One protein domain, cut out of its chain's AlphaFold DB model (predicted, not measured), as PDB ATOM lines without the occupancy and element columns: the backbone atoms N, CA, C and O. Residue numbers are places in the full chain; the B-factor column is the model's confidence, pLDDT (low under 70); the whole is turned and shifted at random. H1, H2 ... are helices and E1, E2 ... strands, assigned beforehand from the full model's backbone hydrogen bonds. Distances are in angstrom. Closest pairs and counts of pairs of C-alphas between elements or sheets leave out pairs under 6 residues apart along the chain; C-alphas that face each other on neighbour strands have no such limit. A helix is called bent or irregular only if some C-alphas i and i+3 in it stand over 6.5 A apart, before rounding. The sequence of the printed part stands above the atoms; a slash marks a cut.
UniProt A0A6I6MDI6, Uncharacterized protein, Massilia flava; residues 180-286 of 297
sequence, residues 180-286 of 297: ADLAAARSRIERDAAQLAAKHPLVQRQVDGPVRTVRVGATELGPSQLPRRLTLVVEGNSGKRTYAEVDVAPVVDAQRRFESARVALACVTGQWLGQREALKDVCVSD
ATOM      1  N   ALA A 180     -60.357  42.083   9.537       89.38
ATOM      2  CA  ALA A 180     -60.872  43.409   9.206       89.38
ATOM      3  C   ALA A 180     -59.799  44.514   9.272       89.38
ATOM      4  O   ALA A 180     -59.910  45.515   8.564       89.38
ATOM      5  N   ASP A 181     -58.746  44.314  10.069       90.44
ATOM      6  CA  ASP A 181     -57.655  45.274  10.254       90.44
ATOM      7  C   ASP A 181     -56.450  44.993   9.340       90.44
ATOM      8  O   ASP A 181     -55.501  45.783   9.283       90.44
ATOM      9  N   LEU A 182     -56.464  43.878   8.597       89.12
ATOM     10  CA  LEU A 182     -55.313  43.383   7.842       89.12
ATOM     11  C   LEU A 182     -54.846  44.364   6.763       89.12
ATOM     12  O   LEU A 182     -53.652  44.676   6.691       89.12
ATOM     13  N   ALA A 183     -55.764  44.880   5.942       90.19
ATOM     14  CA  ALA A 183     -55.434  45.852   4.900       90.19
ATOM     15  C   ALA A 183     -54.827  47.145   5.474       90.19
ATOM     16  O   ALA A 183     -53.837  47.666   4.943       90.19
ATOM     17  N   ALA A 184     -55.381  47.647   6.581       91.81
ATOM     18  CA  ALA A 184     -54.899  48.859   7.238       91.81
ATOM     19  C   ALA A 184     -53.502  48.654   7.848       91.81
ATOM     20  O   ALA A 184     -52.613  49.491   7.651       91.81
ATOM     21  N   ALA A 185     -53.284  47.522   8.524       93.56
ATOM     22  CA  ALA A 185     -51.995  47.150   9.098       93.56
ATOM     23  C   ALA A 185     -50.913  46.991   8.019       93.56
ATOM     24  O   ALA A 185     -49.844  47.590   8.133       93.56
ATOM     25  N   ARG A 186     -51.207  46.264   6.930       93.88
ATOM     26  CA  ARG A 186     -50.297  46.121   5.777       93.88
ATOM     27  C   ARG A 186     -49.915  47.473   5.193       93.88
ATOM     28  O   ARG A 186     -48.734  47.771   5.066       93.88
ATOM     29  N   SER A 187     -50.905  48.329   4.948       94.62
ATOM     30  CA  SER A 187     -50.665  49.671   4.410       94.62
ATOM     31  C   SER A 187     -49.775  50.516   5.328       94.62
ATOM     32  O   SER A 187     -48.980  51.323   4.850       94.62
ATOM     33  N   ARG A 188     -49.899  50.366   6.656       95.94
ATOM     34  CA  ARG A 188     -49.029  51.053   7.622       95.94
ATOM     35  C   ARG A 188     -47.600  50.512   7.577       95.94
ATOM     36  O   ARG A 188     -46.681  51.310   7.441       95.94
ATOM     37  N   ILE A 189     -47.429  49.192   7.589       96.50
ATOM     38  CA  ILE A 189     -46.119  48.531   7.469       96.50
ATOM     39  C   ILE A 189     -45.398  48.954   6.185       96.50
ATOM     40  O   ILE A 189     -44.221  49.302   6.224       96.50
ATOM     41  N   GLU A 190     -46.097  48.956   5.049       96.69
ATOM     42  CA  GLU A 190     -45.523  49.347   3.758       96.69
ATOM     43  C   GLU A 190     -45.062  50.809   3.757       96.69
ATOM     44  O   GLU A 190     -43.990  51.113   3.235       96.69
ATOM     45  N   ARG A 191     -45.827  51.713   4.385       96.62
ATOM     46  CA  ARG A 191     -45.415  53.114   4.557       96.62
ATOM     47  C   ARG A 191     -44.183  53.240   5.445       96.62
ATOM     48  O   ARG A 191     -43.268  53.969   5.074       96.62
ATOM     49  N   ASP A 192     -44.148  52.542   6.575       96.81
ATOM     50  CA  ASP A 192     -43.029  52.605   7.521       96.81
ATOM     51  C   ASP A 192     -41.741  52.057   6.875       96.81
ATOM     52  O   ASP A 192     -40.691  52.699   6.924       96.81
ATOM     53  N   ALA A 193     -41.837  50.933   6.159       97.62
ATOM     54  CA  ALA A 193     -40.729  50.355   5.399       97.62
ATOM     55  C   ALA A 193     -40.267  51.262   4.244       97.62
ATOM     56  O   ALA A 193     -39.066  51.442   4.034       97.62
ATOM     57  N   ALA A 194     -41.201  51.879   3.511       97.44
ATOM     58  CA  ALA A 194     -40.863  52.821   2.448       97.44
ATOM     59  C   ALA A 194     -40.169  54.078   2.992       97.44
ATOM     60  O   ALA A 194     -39.207  54.559   2.391       97.44
ATOM     61  N   GLN A 195     -40.618  54.594   4.142       97.06
ATOM     62  CA  GLN A 195     -39.972  55.718   4.819       97.06
ATOM     63  C   GLN A 195     -38.569  55.363   5.309       97.06
ATOM     64  O   GLN A 195     -37.660  56.178   5.134       97.06
ATOM     65  N   LEU A 196     -38.386  54.166   5.878       97.12
ATOM     66  CA  LEU A 196     -37.072  53.651   6.251       97.12
ATOM     67  C   LEU A 196     -36.150  53.645   5.029       97.12
ATOM     68  O   LEU A 196     -35.128  54.322   5.040       97.12
ATOM     69  N   ALA A 197     -36.535  52.967   3.945       97.12
ATOM     70  CA  ALA A 197     -35.702  52.860   2.748       97.12
ATOM     71  C   ALA A 197     -35.390  54.222   2.107       97.12
ATOM     72  O   ALA A 197     -34.254  54.462   1.710       97.12
ATOM     73  N   ALA A 198     -36.355  55.146   2.050       97.25
ATOM     74  CA  ALA A 198     -36.140  56.478   1.481       97.25
ATOM     75  C   ALA A 198     -35.102  57.313   2.258       97.25
ATOM     76  O   ALA A 198     -34.378  58.126   1.672       97.25
ATOM     77  N   LYS A 199     -35.041  57.133   3.583       96.12
ATOM     78  CA  LYS A 199     -34.179  57.910   4.488       96.12
ATOM     79  C   LYS A 199     -32.884  57.191   4.863       96.12
ATOM     80  O   LYS A 199     -31.991  57.826   5.416       96.12
ATOM     81  N   HIS A 200     -32.771  55.894   4.586       96.94
ATOM     82  CA  HIS A 200     -31.636  55.099   5.030       96.94
ATOM     83  C   HIS A 200     -30.343  55.503   4.286       96.94
ATOM     84  O   HIS A 200     -30.307  55.424   3.051       96.94
ATOM     85  N   PRO A 201     -29.244  55.848   4.991       95.12
ATOM     86  CA  PRO A 201     -27.999  56.307   4.363       95.12
ATOM     87  C   PRO A 201     -27.408  55.316   3.356       95.12
ATOM     88  O   PRO A 201     -26.958  55.701   2.278       95.12
ATOM     89  N   LEU A 202     -27.429  54.016   3.674       95.75
ATOM     90  CA  LEU A 202     -27.016  52.969   2.733       95.75
ATOM     91  C   LEU A 202     -27.815  52.998   1.420       95.75
ATOM     92  O   LEU A 202     -27.216  52.928   0.353       95.75
ATOM     93  N   VAL A 203     -29.141  53.140   1.475       96.62
ATOM     94  CA  VAL A 203     -29.986  53.150   0.271       96.62
ATOM     95  C   VAL A 203     -29.692  54.382  -0.584       96.62
ATOM     96  O   VAL A 203     -29.506  54.253  -1.791       96.62
ATOM     97  N   GLN A 204     -29.567  55.557   0.040       95.88
ATOM     98  CA  GLN A 204     -29.221  56.801  -0.655       95.88
ATOM     99  C   GLN A 204     -27.850  56.718  -1.340       95.88
ATOM    100  O   GLN A 204     -27.703  57.163  -2.476       95.88
ATOM    101  N   ARG A 205     -26.860  56.079  -0.699       94.62
ATOM    102  CA  ARG A 205     -25.560  55.795  -1.329       94.62
ATOM    103  C   ARG A 205     -25.700  54.891  -2.554       94.62
ATOM    104  O   ARG A 205     -25.049  55.141  -3.558       94.62
ATOM    105  N   GLN A 206     -26.556  53.872  -2.495       95.00
ATOM    106  CA  GLN A 206     -26.734  52.935  -3.611       95.00
ATOM    107  C   GLN A 206     -27.438  53.560  -4.821       95.00
ATOM    108  O   GLN A 206     -27.149  53.173  -5.953       95.00
ATOM    109  N   VAL A 207     -28.304  54.556  -4.618       95.50
ATOM    110  CA  VAL A 207     -28.972  55.286  -5.715       95.50
ATOM    111  C   VAL A 207     -28.308  56.622  -6.078       95.50
ATOM    112  O   VAL A 207     -28.888  57.413  -6.820       95.50
ATOM    113  N   ASP A 208     -27.087  56.857  -5.592       93.44
ATOM    114  CA  ASP A 208     -26.280  58.058  -5.842       93.44
ATOM    115  C   ASP A 208     -26.984  59.374  -5.447       93.44
ATOM    116  O   ASP A 208     -26.913  60.378  -6.157       93.44
ATOM    117  N   GLY A 209     -27.681  59.381  -4.304       92.12
ATOM    118  CA  GLY A 209     -28.275  60.586  -3.726       92.12
ATOM    119  C   GLY A 209     -29.685  60.393  -3.156       92.12
ATOM    120  O   GLY A 209     -30.048  59.297  -2.726       92.12
ATOM    121  N   PRO A 210     -30.496  61.469  -3.106       94.62
ATOM    122  CA  PRO A 210     -31.854  61.402  -2.583       94.62
ATOM    123  C   PRO A 210     -32.744  60.444  -3.378       94.62
ATOM    124  O   PRO A 210     -32.706  60.391  -4.613       94.62
ATOM    125  N   VAL A 211     -33.590  59.725  -2.645       97.00
ATOM    126  CA  VAL A 211     -34.580  58.805  -3.203       97.00
ATOM    127  C   VAL A 211     -35.758  59.588  -3.787       97.00
ATOM    128  O   VAL A 211     -36.361  60.416  -3.106       97.00
ATOM    129  N   ARG A 212     -36.102  59.288  -5.042       96.31
ATOM    130  CA  ARG A 212     -37.233  59.865  -5.780       96.31
ATOM    131  C   ARG A 212     -38.520  59.091  -5.536       96.31
ATOM    132  O   ARG A 212     -39.571  59.677  -5.300       96.31
ATOM    133  N   THR A 213     -38.442  57.764  -5.618       97.12
ATOM    134  CA  THR A 213     -39.599  56.880  -5.445       97.12
ATOM    135  C   THR A 213     -39.215  55.607  -4.714       97.12
ATOM    136  O   THR A 213     -38.167  55.026  -4.994       97.12
ATOM    137  N   VAL A 214     -40.120  55.136  -3.859       97.44
ATOM    138  CA  VAL A 214     -40.078  53.799  -3.262       97.44
ATOM    139  C   VAL A 214     -41.403  53.111  -3.555       97.44
ATOM    140  O   VAL A 214     -42.462  53.718  -3.389       97.44
ATOM    141  N   ARG A 215     -41.358  51.862  -4.017       96.50
ATOM    142  CA  ARG A 215     -42.548  51.041  -4.270       96.50
ATOM    143  C   ARG A 215     -42.327  49.638  -3.735       96.50
ATOM    144  O   ARG A 215     -41.226  49.111  -3.843       96.50
ATOM    145  N   VAL A 216     -43.372  49.016  -3.208       96.19
ATOM    146  CA  VAL A 216     -43.324  47.598  -2.838       96.19
ATOM    147  C   VAL A 216     -43.311  46.772  -4.124       96.19
ATOM    148  O   VAL A 216     -44.215  46.892  -4.947       96.19
ATOM    149  N   GLY A 217     -42.250  45.992  -4.327       91.81
ATOM    150  CA  GLY A 217     -42.101  45.089  -5.469       91.81
ATOM    151  C   GLY A 217     -42.563  43.670  -5.150       91.81
ATOM    152  O   GLY A 217     -43.232  43.044  -5.966       91.81
ATOM    153  N   ALA A 218     -42.232  43.176  -3.956       92.50
ATOM    154  CA  ALA A 218     -42.720  41.901  -3.447       92.50
ATOM    155  C   ALA A 218     -42.891  41.939  -1.930       92.50
ATOM    156  O   ALA A 218     -42.211  42.685  -1.224       92.50
ATOM    157  N   THR A 219     -43.786  41.078  -1.457       94.19
ATOM    158  CA  THR A 219     -44.108  40.923  -0.044       94.19
ATOM    159  C   THR A 219     -44.007  39.458   0.322       94.19
ATOM    160  O   THR A 219     -44.701  38.610  -0.236       94.19
ATOM    161  N   GLU A 220     -43.174  39.172   1.307       92.00
ATOM    162  CA  GLU A 220     -43.092  37.868   1.928       92.00
ATOM    163  C   GLU A 220     -43.986  37.862   3.168       92.00
ATOM    164  O   GLU A 220     -43.795  38.657   4.092       92.00
ATOM    165  N   LEU A 221     -44.995  36.992   3.185       89.81
ATOM    166  CA  LEU A 221     -45.964  36.924   4.277       89.81
ATOM    167  C   LEU A 221     -45.502  35.957   5.370       89.81
ATOM    168  O   LEU A 221     -45.004  34.866   5.095       89.81
ATOM    169  N   GLY A 222     -45.703  36.359   6.621       82.50
ATOM    170  CA  GLY A 222     -45.577  35.489   7.780       82.50
ATOM    171  C   GLY A 222     -46.860  34.693   8.073       82.50
ATOM    172  O   GLY A 222     -47.878  34.857   7.394       82.50
ATOM    173  N   PRO A 223     -46.843  33.861   9.133       69.31
ATOM    174  CA  PRO A 223     -47.988  33.040   9.543       69.31
ATOM    175  C   PRO A 223     -49.265  33.839   9.844       69.31
ATOM    176  O   PRO A 223     -50.367  33.352   9.616       69.31
ATOM    177  N   SER A 224     -49.127  35.083  10.309       69.19
ATOM    178  CA  SER A 224     -50.240  35.997  10.608       69.19
ATOM    179  C   SER A 224     -50.806  36.713   9.376       69.19
ATOM    180  O   SER A 224     -51.602  37.636   9.515       69.19
ATOM    181  N   GLN A 225     -50.374  36.343   8.163       80.94
ATOM    182  CA  GLN A 225     -50.666  37.057   6.913       80.94
ATOM    183  C   GLN A 225     -50.177  38.518   6.886       80.94
ATOM    184  O   GLN A 225     -50.487  39.249   5.944       80.94
ATOM    185  N   LEU A 226     -49.389  38.952   7.871       89.06
ATOM    186  CA  LEU A 226     -48.662  40.217   7.832       89.06
ATOM    187  C   LEU A 226     -47.293  40.028   7.160       89.06
ATOM    188  O   LEU A 226     -46.755  38.918   7.191       89.06
ATOM    189  N   PRO A 227     -46.720  41.076   6.542       93.56
ATOM    190  CA  PRO A 227     -45.381  41.012   5.976       93.56
ATOM    191  C   PRO A 227     -44.350  40.615   7.035       93.56
ATOM    192  O   PRO A 227     -44.356  41.165   8.135       93.56
ATOM    193  N   ARG A 228     -43.462  39.681   6.685       94.25
ATOM    194  CA  ARG A 228     -42.214  39.403   7.415       94.25
ATOM    195  C   ARG A 228     -41.000  40.031   6.736       94.25
ATOM    196  O   ARG A 228     -40.025  40.359   7.402       94.25
ATOM    197  N   ARG A 229     -41.080  40.220   5.416       95.25
ATOM    198  CA  ARG A 229     -40.081  40.923   4.616       95.25
ATOM    199  C   ARG A 229     -40.740  41.613   3.430       95.25
ATOM    200  O   ARG A 229     -41.677  41.080   2.831       95.25
ATOM    201  N   LEU A 230     -40.256  42.804   3.106       97.19
ATOM    202  CA  LEU A 230     -40.658  43.571   1.934       97.19
ATOM    203  C   LEU A 230     -39.451  43.783   1.025       97.19
ATOM    204  O   LEU A 230     -38.425  44.293   1.469       97.19
ATOM    205  N   THR A 231     -39.609  43.459  -0.254       96.44
ATOM    206  CA  THR A 231     -38.684  43.884  -1.304       96.44
ATOM    207  C   THR A 231     -39.188  45.203  -1.868       96.44
ATOM    208  O   THR A 231     -40.241  45.261  -2.510       96.44
ATOM    209  N   LEU A 232     -38.431  46.271  -1.649       97.75
ATOM    210  CA  LEU A 232     -38.759  47.613  -2.108       97.75
ATOM    211  C   LEU A 232     -37.940  47.961  -3.348       97.75
ATOM    212  O   LEU A 232     -36.716  47.870  -3.342       97.75
ATOM    213  N   VAL A 233     -38.612  48.408  -4.404       97.44
ATOM    214  CA  VAL A 233     -37.982  49.017  -5.576       97.44
ATOM    215  C   VAL A 233     -37.718  50.480  -5.253       97.44
ATOM    216  O   VAL A 233     -38.659  51.245  -5.023       97.44
ATOM    217  N   VAL A 234     -36.446  50.864  -5.237       97.75
ATOM    218  CA  VAL A 234     -36.009  52.218  -4.905       97.75
ATOM    219  C   VAL A 234     -35.356  52.851  -6.123       97.75
ATOM    220  O   VAL A 234     -34.494  52.248  -6.759       97.75
ATOM    221  N   GLU A 235     -35.754  54.078  -6.443       97.56
ATOM    222  CA  GLU A 235     -35.156  54.857  -7.525       97.56
ATOM    223  C   GLU A 235     -34.693  56.217  -7.001       97.56
ATOM    224  O   GLU A 235     -35.459  56.920  -6.337       97.56
ATOM    225  N   GLY A 236     -33.445  56.580  -7.294       96.06
ATOM    226  CA  GLY A 236     -32.874  57.889  -6.980       96.06
ATOM    227  C   GLY A 236     -33.257  58.964  -7.998       96.06
ATOM    228  O   GLY A 236     -33.779  58.676  -9.074       96.06
ATOM    229  N   ASN A 237     -32.949  60.225  -7.690       93.31
ATOM    230  CA  ASN A 237     -33.164  61.344  -8.622       93.31
ATOM    231  C   ASN A 237     -32.350  61.229  -9.923       93.31
ATOM    232  O   ASN A 237     -32.751  61.780 -10.944       93.31
ATOM    233  N   SER A 238     -31.240  60.488  -9.897       90.50
ATOM    234  CA  SER A 238     -30.416  60.162 -11.068       90.50
ATOM    235  C   SER A 238     -31.077  59.157 -12.024       90.50
ATOM    236  O   SER A 238     -30.553  58.908 -13.106       90.50
ATOM    237  N   GLY A 239     -32.200  58.543 -11.629       91.56
ATOM    238  CA  GLY A 239     -32.836  57.433 -12.346       91.56
ATOM    239  C   GLY A 239     -32.218  56.062 -12.045       91.56
ATOM    240  O   GLY A 239     -32.737  55.045 -12.509       91.56
ATOM    241  N   LYS A 240     -31.144  56.005 -11.244       94.31
ATOM    242  CA  LYS A 240     -30.547  54.744 -10.790       94.31
ATOM    243  C   LYS A 240     -31.516  53.990  -9.886       94.31
ATOM    244  O   LYS A 240     -32.125  54.572  -8.985       94.31
ATOM    245  N   ARG A 241     -31.631  52.682 -10.122       94.94
ATOM    246  CA  ARG A 241     -32.504  51.774  -9.370       94.94
ATOM    247  C   ARG A 241     -31.703  50.803  -8.526       94.94
ATOM    248  O   ARG A 241     -30.660  50.321  -8.953       94.94
ATOM    249  N   THR A 242     -32.254  50.478  -7.367       96.00
ATOM    250  CA  THR A 242     -31.779  49.411  -6.488       96.00
ATOM    251  C   THR A 242     -32.972  48.751  -5.796       96.00
ATOM    252  O   THR A 242     -34.086  49.281  -5.819       96.00
ATOM    253  N   TYR A 243     -32.747  47.605  -5.162       97.38
ATOM    254  CA  TYR A 243     -33.750  46.900  -4.371       97.38
ATOM    255  C   TYR A 243     -33.322  46.871  -2.908       97.38
ATOM    256  O   TYR A 243     -32.188  46.508  -2.604       97.38
ATOM    257  N   ALA A 244     -34.215  47.280  -2.010       97.75
ATOM    258  CA  ALA A 244     -33.996  47.239  -0.569       97.75
ATOM    259  C   ALA A 244     -34.851  46.128   0.042       97.75
ATOM    260  O   ALA A 244     -36.069  46.117  -0.137       97.75
ATOM    261  N   GLU A 245     -34.219  45.214   0.769       97.69
ATOM    262  CA  GLU A 245     -34.915  44.195   1.548       97.69
ATOM    263  C   GLU A 245     -35.118  44.717   2.965       97.69
ATOM    264  O   GLU A 245     -34.149  45.040   3.652       97.69
ATOM    265  N   VAL A 246     -36.370  44.820   3.401       97.69
ATOM    266  CA  VAL A 246     -36.731  45.319   4.729       97.69
ATOM    267  C   VAL A 246     -37.377  44.198   5.523       97.69
ATOM    268  O   VAL A 246     -38.441  43.706   5.145       97.69
ATOM    269  N   ASP A 247     -36.743  43.819   6.628       97.00
ATOM    270  CA  ASP A 247     -37.307  42.902   7.610       97.00
ATOM    271  C   ASP A 247     -38.397  43.597   8.414       97.00
ATOM    272  O   ASP A 247     -38.266  44.759   8.810       97.00
ATOM    273  N   VAL A 248     -39.485  42.870   8.656       96.06
ATOM    274  CA  VAL A 248     -40.666  43.363   9.357       96.06
ATOM    275  C   VAL A 248     -41.004  42.415  10.500       96.06
ATOM    276  O   VAL A 248     -41.280  41.235  10.294       96.06
ATOM    277  N   ALA A 249     -41.054  42.958  11.712       93.75
ATOM    278  CA  ALA A 249     -41.569  42.274  12.891       93.75
ATOM    279  C   ALA A 249     -42.844  42.989  13.375       93.75
ATOM    280  O   ALA A 249     -42.747  43.987  14.100       93.75
ATOM    281  N   PRO A 250     -44.042  42.536  12.952       91.38
ATOM    282  CA  PRO A 250     -45.301  43.119  13.399       91.38
ATOM    283  C   PRO A 250     -45.583  42.776  14.867       91.38
ATOM    284  O   PRO A 250     -45.295  41.672  15.325       91.38
ATOM    285  N   VAL A 251     -46.196  43.717  15.582       89.56
ATOM    286  CA  VAL A 251     -46.657  43.562  16.965       89.56
ATOM    287  C   VAL A 251     -48.181  43.615  16.973       89.56
ATOM    288  O   VAL A 251     -48.785  44.621  16.587       89.56
ATOM    289  N   VAL A 252     -48.789  42.509  17.395       87.75
ATOM    290  CA  VAL A 252     -50.239  42.351  17.537       87.75
ATOM    291  C   VAL A 252     -50.546  42.103  19.008       87.75
ATOM    292  O   VAL A 252     -49.920  41.239  19.626       87.75
ATOM    293  N   ASP A 253     -51.480  42.870  19.569       85.00
ATOM    294  CA  ASP A 253     -51.858  42.755  20.978       85.00
ATOM    295  C   ASP A 253     -52.696  41.491  21.261       85.00
ATOM    296  O   ASP A 253     -53.132  40.764  20.361       85.00
ATOM    297  N   ALA A 254     -52.944  41.214  22.543       82.50
ATOM    298  CA  ALA A 254     -53.783  40.088  22.961       82.50
ATOM    299  C   ALA A 254     -55.246  40.225  22.491       82.50
ATOM    300  O   ALA A 254     -55.974  39.233  22.429       82.50
ATOM    301  N   GLN A 255     -55.675  41.442  22.150       83.31
ATOM    302  CA  GLN A 255     -56.985  41.763  21.594       83.31
ATOM    303  C   GLN A 255     -57.015  41.663  20.060       83.31
ATOM    304  O   GLN A 255     -58.057  41.946  19.468       83.31
ATOM    305  N   ARG A 256     -55.931  41.182  19.429       85.69
ATOM    306  CA  ARG A 256     -55.794  40.968  17.979       85.69
ATOM    307  C   ARG A 256     -55.787  42.258  17.169       85.69
ATOM    308  O   ARG A 256     -56.247  42.265  16.031       85.69
ATOM    309  N   ARG A 257     -55.262  43.343  17.736       86.25
ATOM    310  CA  ARG A 257     -55.111  44.639  17.067       86.25
ATOM    311  C   ARG A 257     -53.658  44.889  16.713       86.25
ATOM    312  O   ARG A 257     -52.743  44.534  17.454       86.25
ATOM    313  N   PHE A 258     -53.447  45.533  15.572       89.94
ATOM    314  CA  PHE A 258     -52.118  45.940  15.138       89.94
ATOM    315  C   PHE A 258     -51.652  47.165  15.934       89.94
ATOM    316  O   PHE A 258     -52.211  48.252  15.782       89.94
ATOM    317  N   GLU A 259     -50.601  47.017  16.740       89.50
ATOM    318  CA  GLU A 259     -50.040  48.136  17.506       89.50
ATOM    319  C   GLU A 259     -48.984  48.893  16.691       89.50
ATOM    320  O   GLU A 259     -49.054  50.114  16.492       89.50
ATOM    321  N   SER A 260     -47.990  48.153  16.199       91.75
ATOM    322  CA  SER A 260     -46.831  48.683  15.484       91.75
ATOM    323  C   SER A 260     -46.128  47.585  14.683       91.75
ATOM    324  O   SER A 260     -46.447  46.403  14.803       91.75
ATOM    325  N   ALA A 261     -45.143  47.966  13.874       93.06
ATOM    326  CA  ALA A 261     -44.174  47.033  13.324       93.06
ATOM    327  C   ALA A 261     -42.774  47.610  13.480       93.06
ATOM    328  O   ALA A 261     -42.552  48.796  13.232       93.06
ATOM    329  N   ARG A 262     -41.825  46.764  13.874       94.75
ATOM    330  CA  ARG A 262     -40.408  47.105  13.766       94.75
ATOM    331  C   ARG A 262     -39.977  46.804  12.341       94.75
ATOM    332  O   ARG A 262     -40.192  45.690  11.865       94.75
ATOM    333  N   VAL A 263     -39.405  47.801  11.680       96.25
ATOM    334  CA  VAL A 263     -38.864  47.690  10.327       96.25
ATOM    335  C   VAL A 263     -37.361  47.918  10.388       96.25
ATOM    336  O   VAL A 263     -36.920  48.861  11.041       96.25
ATOM    337  N   ALA A 264     -36.590  47.056   9.735       96.69
ATOM    338  CA  ALA A 264     -35.133  47.145   9.695       96.69
ATOM    339  C   ALA A 264     -34.626  46.815   8.292       96.69
ATOM    340  O   ALA A 264     -35.147  45.917   7.629       96.69
ATOM    341  N   LEU A 265     -33.617  47.543   7.816       97.50
ATOM    342  CA  LEU A 265     -33.030  47.261   6.511       97.50
ATOM    343  C   LEU A 265     -32.173  45.994   6.630       97.50
ATOM    344  O   LEU A 265     -31.212  45.964   7.388       97.50
ATOM    345  N   ALA A 266     -32.503  44.946   5.883       96.56
ATOM    346  CA  ALA A 266     -31.732  43.707   5.868       96.56
ATOM    347  C   ALA A 266     -30.513  43.837   4.945       96.56
ATOM    348  O   ALA A 266     -29.378  43.551   5.337       96.56
ATOM    349  N   CYS A 267     -30.743  44.299   3.714       97.12
ATOM    350  CA  CYS A 267     -29.696  44.606   2.746       97.12
ATOM    351  C   CYS A 267     -30.214  45.472   1.589       97.12
ATOM    352  O   CYS A 267     -31.415  45.708   1.440       97.12
ATOM    353  N   VAL A 268     -29.287  45.910   0.740       97.19
ATOM    354  CA  VAL A 268     -29.556  46.523  -0.561       97.19
ATOM    355  C   VAL A 268     -28.850  45.714  -1.646       97.19
ATOM    356  O   VAL A 268     -27.690  45.346  -1.480       97.19
ATOM    357  N   THR A 269     -29.535  45.444  -2.753       95.94
ATOM    358  CA  THR A 269     -29.026  44.659  -3.887       95.94
ATOM    359  C   THR A 269     -29.428  45.292  -5.220       95.94
ATOM    360  O   THR A 269     -30.464  45.953  -5.326       95.94
ATOM    361  N   GLY A 270     -28.620  45.071  -6.260       93.19
ATOM    362  CA  GLY A 270     -28.972  45.393  -7.644       93.19
ATOM    363  C   GLY A 270     -29.859  44.341  -8.323       93.19
ATOM    364  O   GLY A 270     -30.406  44.613  -9.392       93.19
ATOM    365  N   GLN A 271     -30.028  43.156  -7.725       91.44
ATOM    366  CA  GLN A 271     -30.779  42.055  -8.326       91.44
ATOM    367  C   GLN A 271     -32.291  42.253  -8.200       91.44
ATOM    368  O   GLN A 271     -32.869  42.271  -7.103       91.44
ATOM    369  N   TRP A 272     -32.952  42.320  -9.354       87.31
ATOM    370  CA  TRP A 272     -34.410  42.318  -9.419       87.31
ATOM    371  C   TRP A 272     -34.964  40.902  -9.232       87.31
ATOM    372  O   TRP A 272     -34.256  39.917  -9.414       87.31
ATOM    373  N   LEU A 273     -36.244  40.793  -8.873       84.69
ATOM    374  CA  LEU A 273     -36.860  39.532  -8.434       84.69
ATOM    375  C   LEU A 273     -36.650  38.344  -9.390       84.69
ATOM    376  O   LEU A 273     -36.420  37.238  -8.919       84.69
ATOM    377  N   GLY A 274     -36.677  38.554 -10.709       84.81
ATOM    378  CA  GLY A 274     -36.499  37.479 -11.693       84.81
ATOM    379  C   GLY A 274     -35.055  37.018 -11.912       84.81
ATOM    380  O   GLY A 274     -34.847  36.040 -12.618       84.81
ATOM    381  N   GLN A 275     -34.064  37.691 -11.321       87.19
ATOM    382  CA  GLN A 275     -32.663  37.239 -11.296       87.19
ATOM    383  C   GLN A 275     -32.326  36.421 -10.050       87.19
ATOM    384  O   GLN A 275     -31.254  35.824  -9.984       87.19
ATOM    385  N   ARG A 276     -33.216  36.414  -9.054       87.12
ATOM    386  CA  ARG A 276     -32.947  35.799  -7.758       87.12
ATOM    387  C   ARG A 276     -33.117  34.294  -7.839       87.12
ATOM    388  O   ARG A 276     -34.037  33.781  -8.475       87.12
ATOM    389  N   GLU A 277     -32.261  33.587  -7.116       83.69
ATOM    390  CA  GLU A 277     -32.455  32.165  -6.882       83.69
ATOM    391  C   GLU A 277     -33.723  31.940  -6.051       83.69
ATOM    392  O   GLU A 277     -33.882  32.498  -4.963       83.69
ATOM    393  N   ALA A 278     -34.630  31.109  -6.566       78.94
ATOM    394  CA  ALA A 278     -35.878  30.802  -5.884       78.94
ATOM    395  C   ALA A 278     -35.610  30.244  -4.478       78.94
ATOM    396  O   ALA A 278     -34.746  29.387  -4.291       78.94
ATOM    397  N   LEU A 279     -36.394  30.708  -3.500       78.44
ATOM    398  CA  LEU A 279     -36.360  30.270  -2.097       78.44
ATOM    399  C   LEU A 279     -35.071  30.603  -1.322       78.44
ATOM    400  O   LEU A 279     -34.973  30.232  -0.152       78.44
ATOM    401  N   LYS A 280     -34.100  31.307  -1.919       86.94
ATOM    402  CA  LYS A 280     -32.908  31.785  -1.206       86.94
ATOM    403  C   LYS A 280     -33.061  33.243  -0.787       86.94
ATOM    404  O   LYS A 280     -33.599  34.067  -1.522       86.94
ATOM    405  N   ASP A 281     -32.540  33.558   0.396       89.38
ATOM    406  CA  ASP A 281     -32.425  34.935   0.867       89.38
ATOM    407  C   ASP A 281     -31.386  35.692   0.024       89.38
ATOM    408  O   ASP A 281     -30.193  35.392   0.099       89.38
ATOM    409  N   VAL A 282     -31.830  36.697  -0.739       92.81
ATOM    410  CA  VAL A 282     -30.961  37.524  -1.592       92.81
ATOM    411  C   VAL A 282     -29.884  38.265  -0.797       92.81
ATOM    412  O   VAL A 282     -28.782  38.448  -1.296       92.81
ATOM    413  N   CYS A 283     -30.138  38.608   0.470       93.38
ATOM    414  CA  CYS A 283     -29.142  39.231   1.342       93.38
ATOM    415  C   CYS A 283     -27.999  38.280   1.736       93.38
ATOM    416  O   CYS A 283     -27.048  38.694   2.408       93.38
ATOM    417  N   VAL A 284     -28.109  36.999   1.385       92.50
ATOM    418  CA  VAL A 284     -27.092  35.968   1.614       92.50
ATOM    419  C   VAL A 284     -26.574  35.410   0.291       92.50
ATOM    420  O   VAL A 284     -25.375  35.177   0.174       92.50
ATOM    421  N   SER A 285     -27.451  35.180  -0.692       91.12
ATOM    422  CA  SER A 285     -27.081  34.550  -1.962       91.12
ATOM    423  C   SER A 285     -26.479  35.510  -2.985       91.12
ATOM    424  O   SER A 285     -25.699  35.060  -3.819       91.12
ATOM    425  N   ASP A 286     -26.804  36.805  -2.941       91.75
ATOM    426  CA  ASP A 286     -26.184  37.785  -3.829       91.75
ATOM    427  C   ASP A 286     -24.849  38.271  -3.236       91.75
ATOM    428  O   ASP A 286     -24.852  38.978  -2.225       91.75
TER     429      ASP A 286
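AT A GLANCE: This is residues 180 to 286 of the 297 residues of an uncharacterized protein of Massilia flava (UniProt A0A6I6MDI6). A strongly twisted sheet of four long strands, E1 to E4, curls round the long helix H1, with the short H2 near H1's last residues. After E4 a long loop, residues 270 to 281, leads to the tiny helix H3, which only grazes the sheet. The printed part has 107 residues with three named helices and four named strands, in the order H1 H2 E1 E2 E3 E4 H3; the class is mixed, and the sheet, E1 - E2 - E3 - E4, is antiparallel. It is compact, with a radius of gyration of the C-alphas of 14.1 A, yet elongated, spanning 45 by 29 by 18 A.

IN THESE COORDINATES: Start at E1, residues 211 to 221, 25.8 A long, then read E2, 227 to 236, 24.7 A, E3, 241 to 252, 33.6 A, and E4, 258 to 269, 29.9 A. Find C-alpha 180 at (-60.872, 43.409, 9.206); from there H1 runs 30.7 A to C-alpha 199 at (-34.179, 57.910, 4.488). H1 is irregular: C-alphas 180 and 183 are 7.4 A apart. H2 is residues 201 to 206, and H3, 282 to 285, ends at C-alpha 285 (-27.081, 34.550, -1.962).

HOW THE PARTS SIT: E1 to E4 form a meander, each strand the antiparallel neighbour of the one before; look for N 215 and O 233, 2.9 A, N 232 and O 244, 2.8 A, and N 247 and O 264, 2.8 A. H1 and H2 are on the same face, making two layers, helices on one face of a sheet. H1 comes closest to E4 at the C-alphas of Ala 193 and Val 263, 5.9 A. H2 has a height over the sheet of 6.6 A, over none of the strands. H3 comes closest to E4 at the C-alphas of Cys 267 and Cys 283, 5.6 A; H1 and H3 are apart. Every O i to N i+4 pair is within hydrogen-bond range in H2, and 15 of 16 in H1; H3 is too short for one.

THE WHOLE: The two farthest C-alphas, of Ser 238 and Gln 255, are 45.9 A apart. The printed part has no cut, the E4 to H3 link is long, and pLDDT is under 70 at residues 223 to 224.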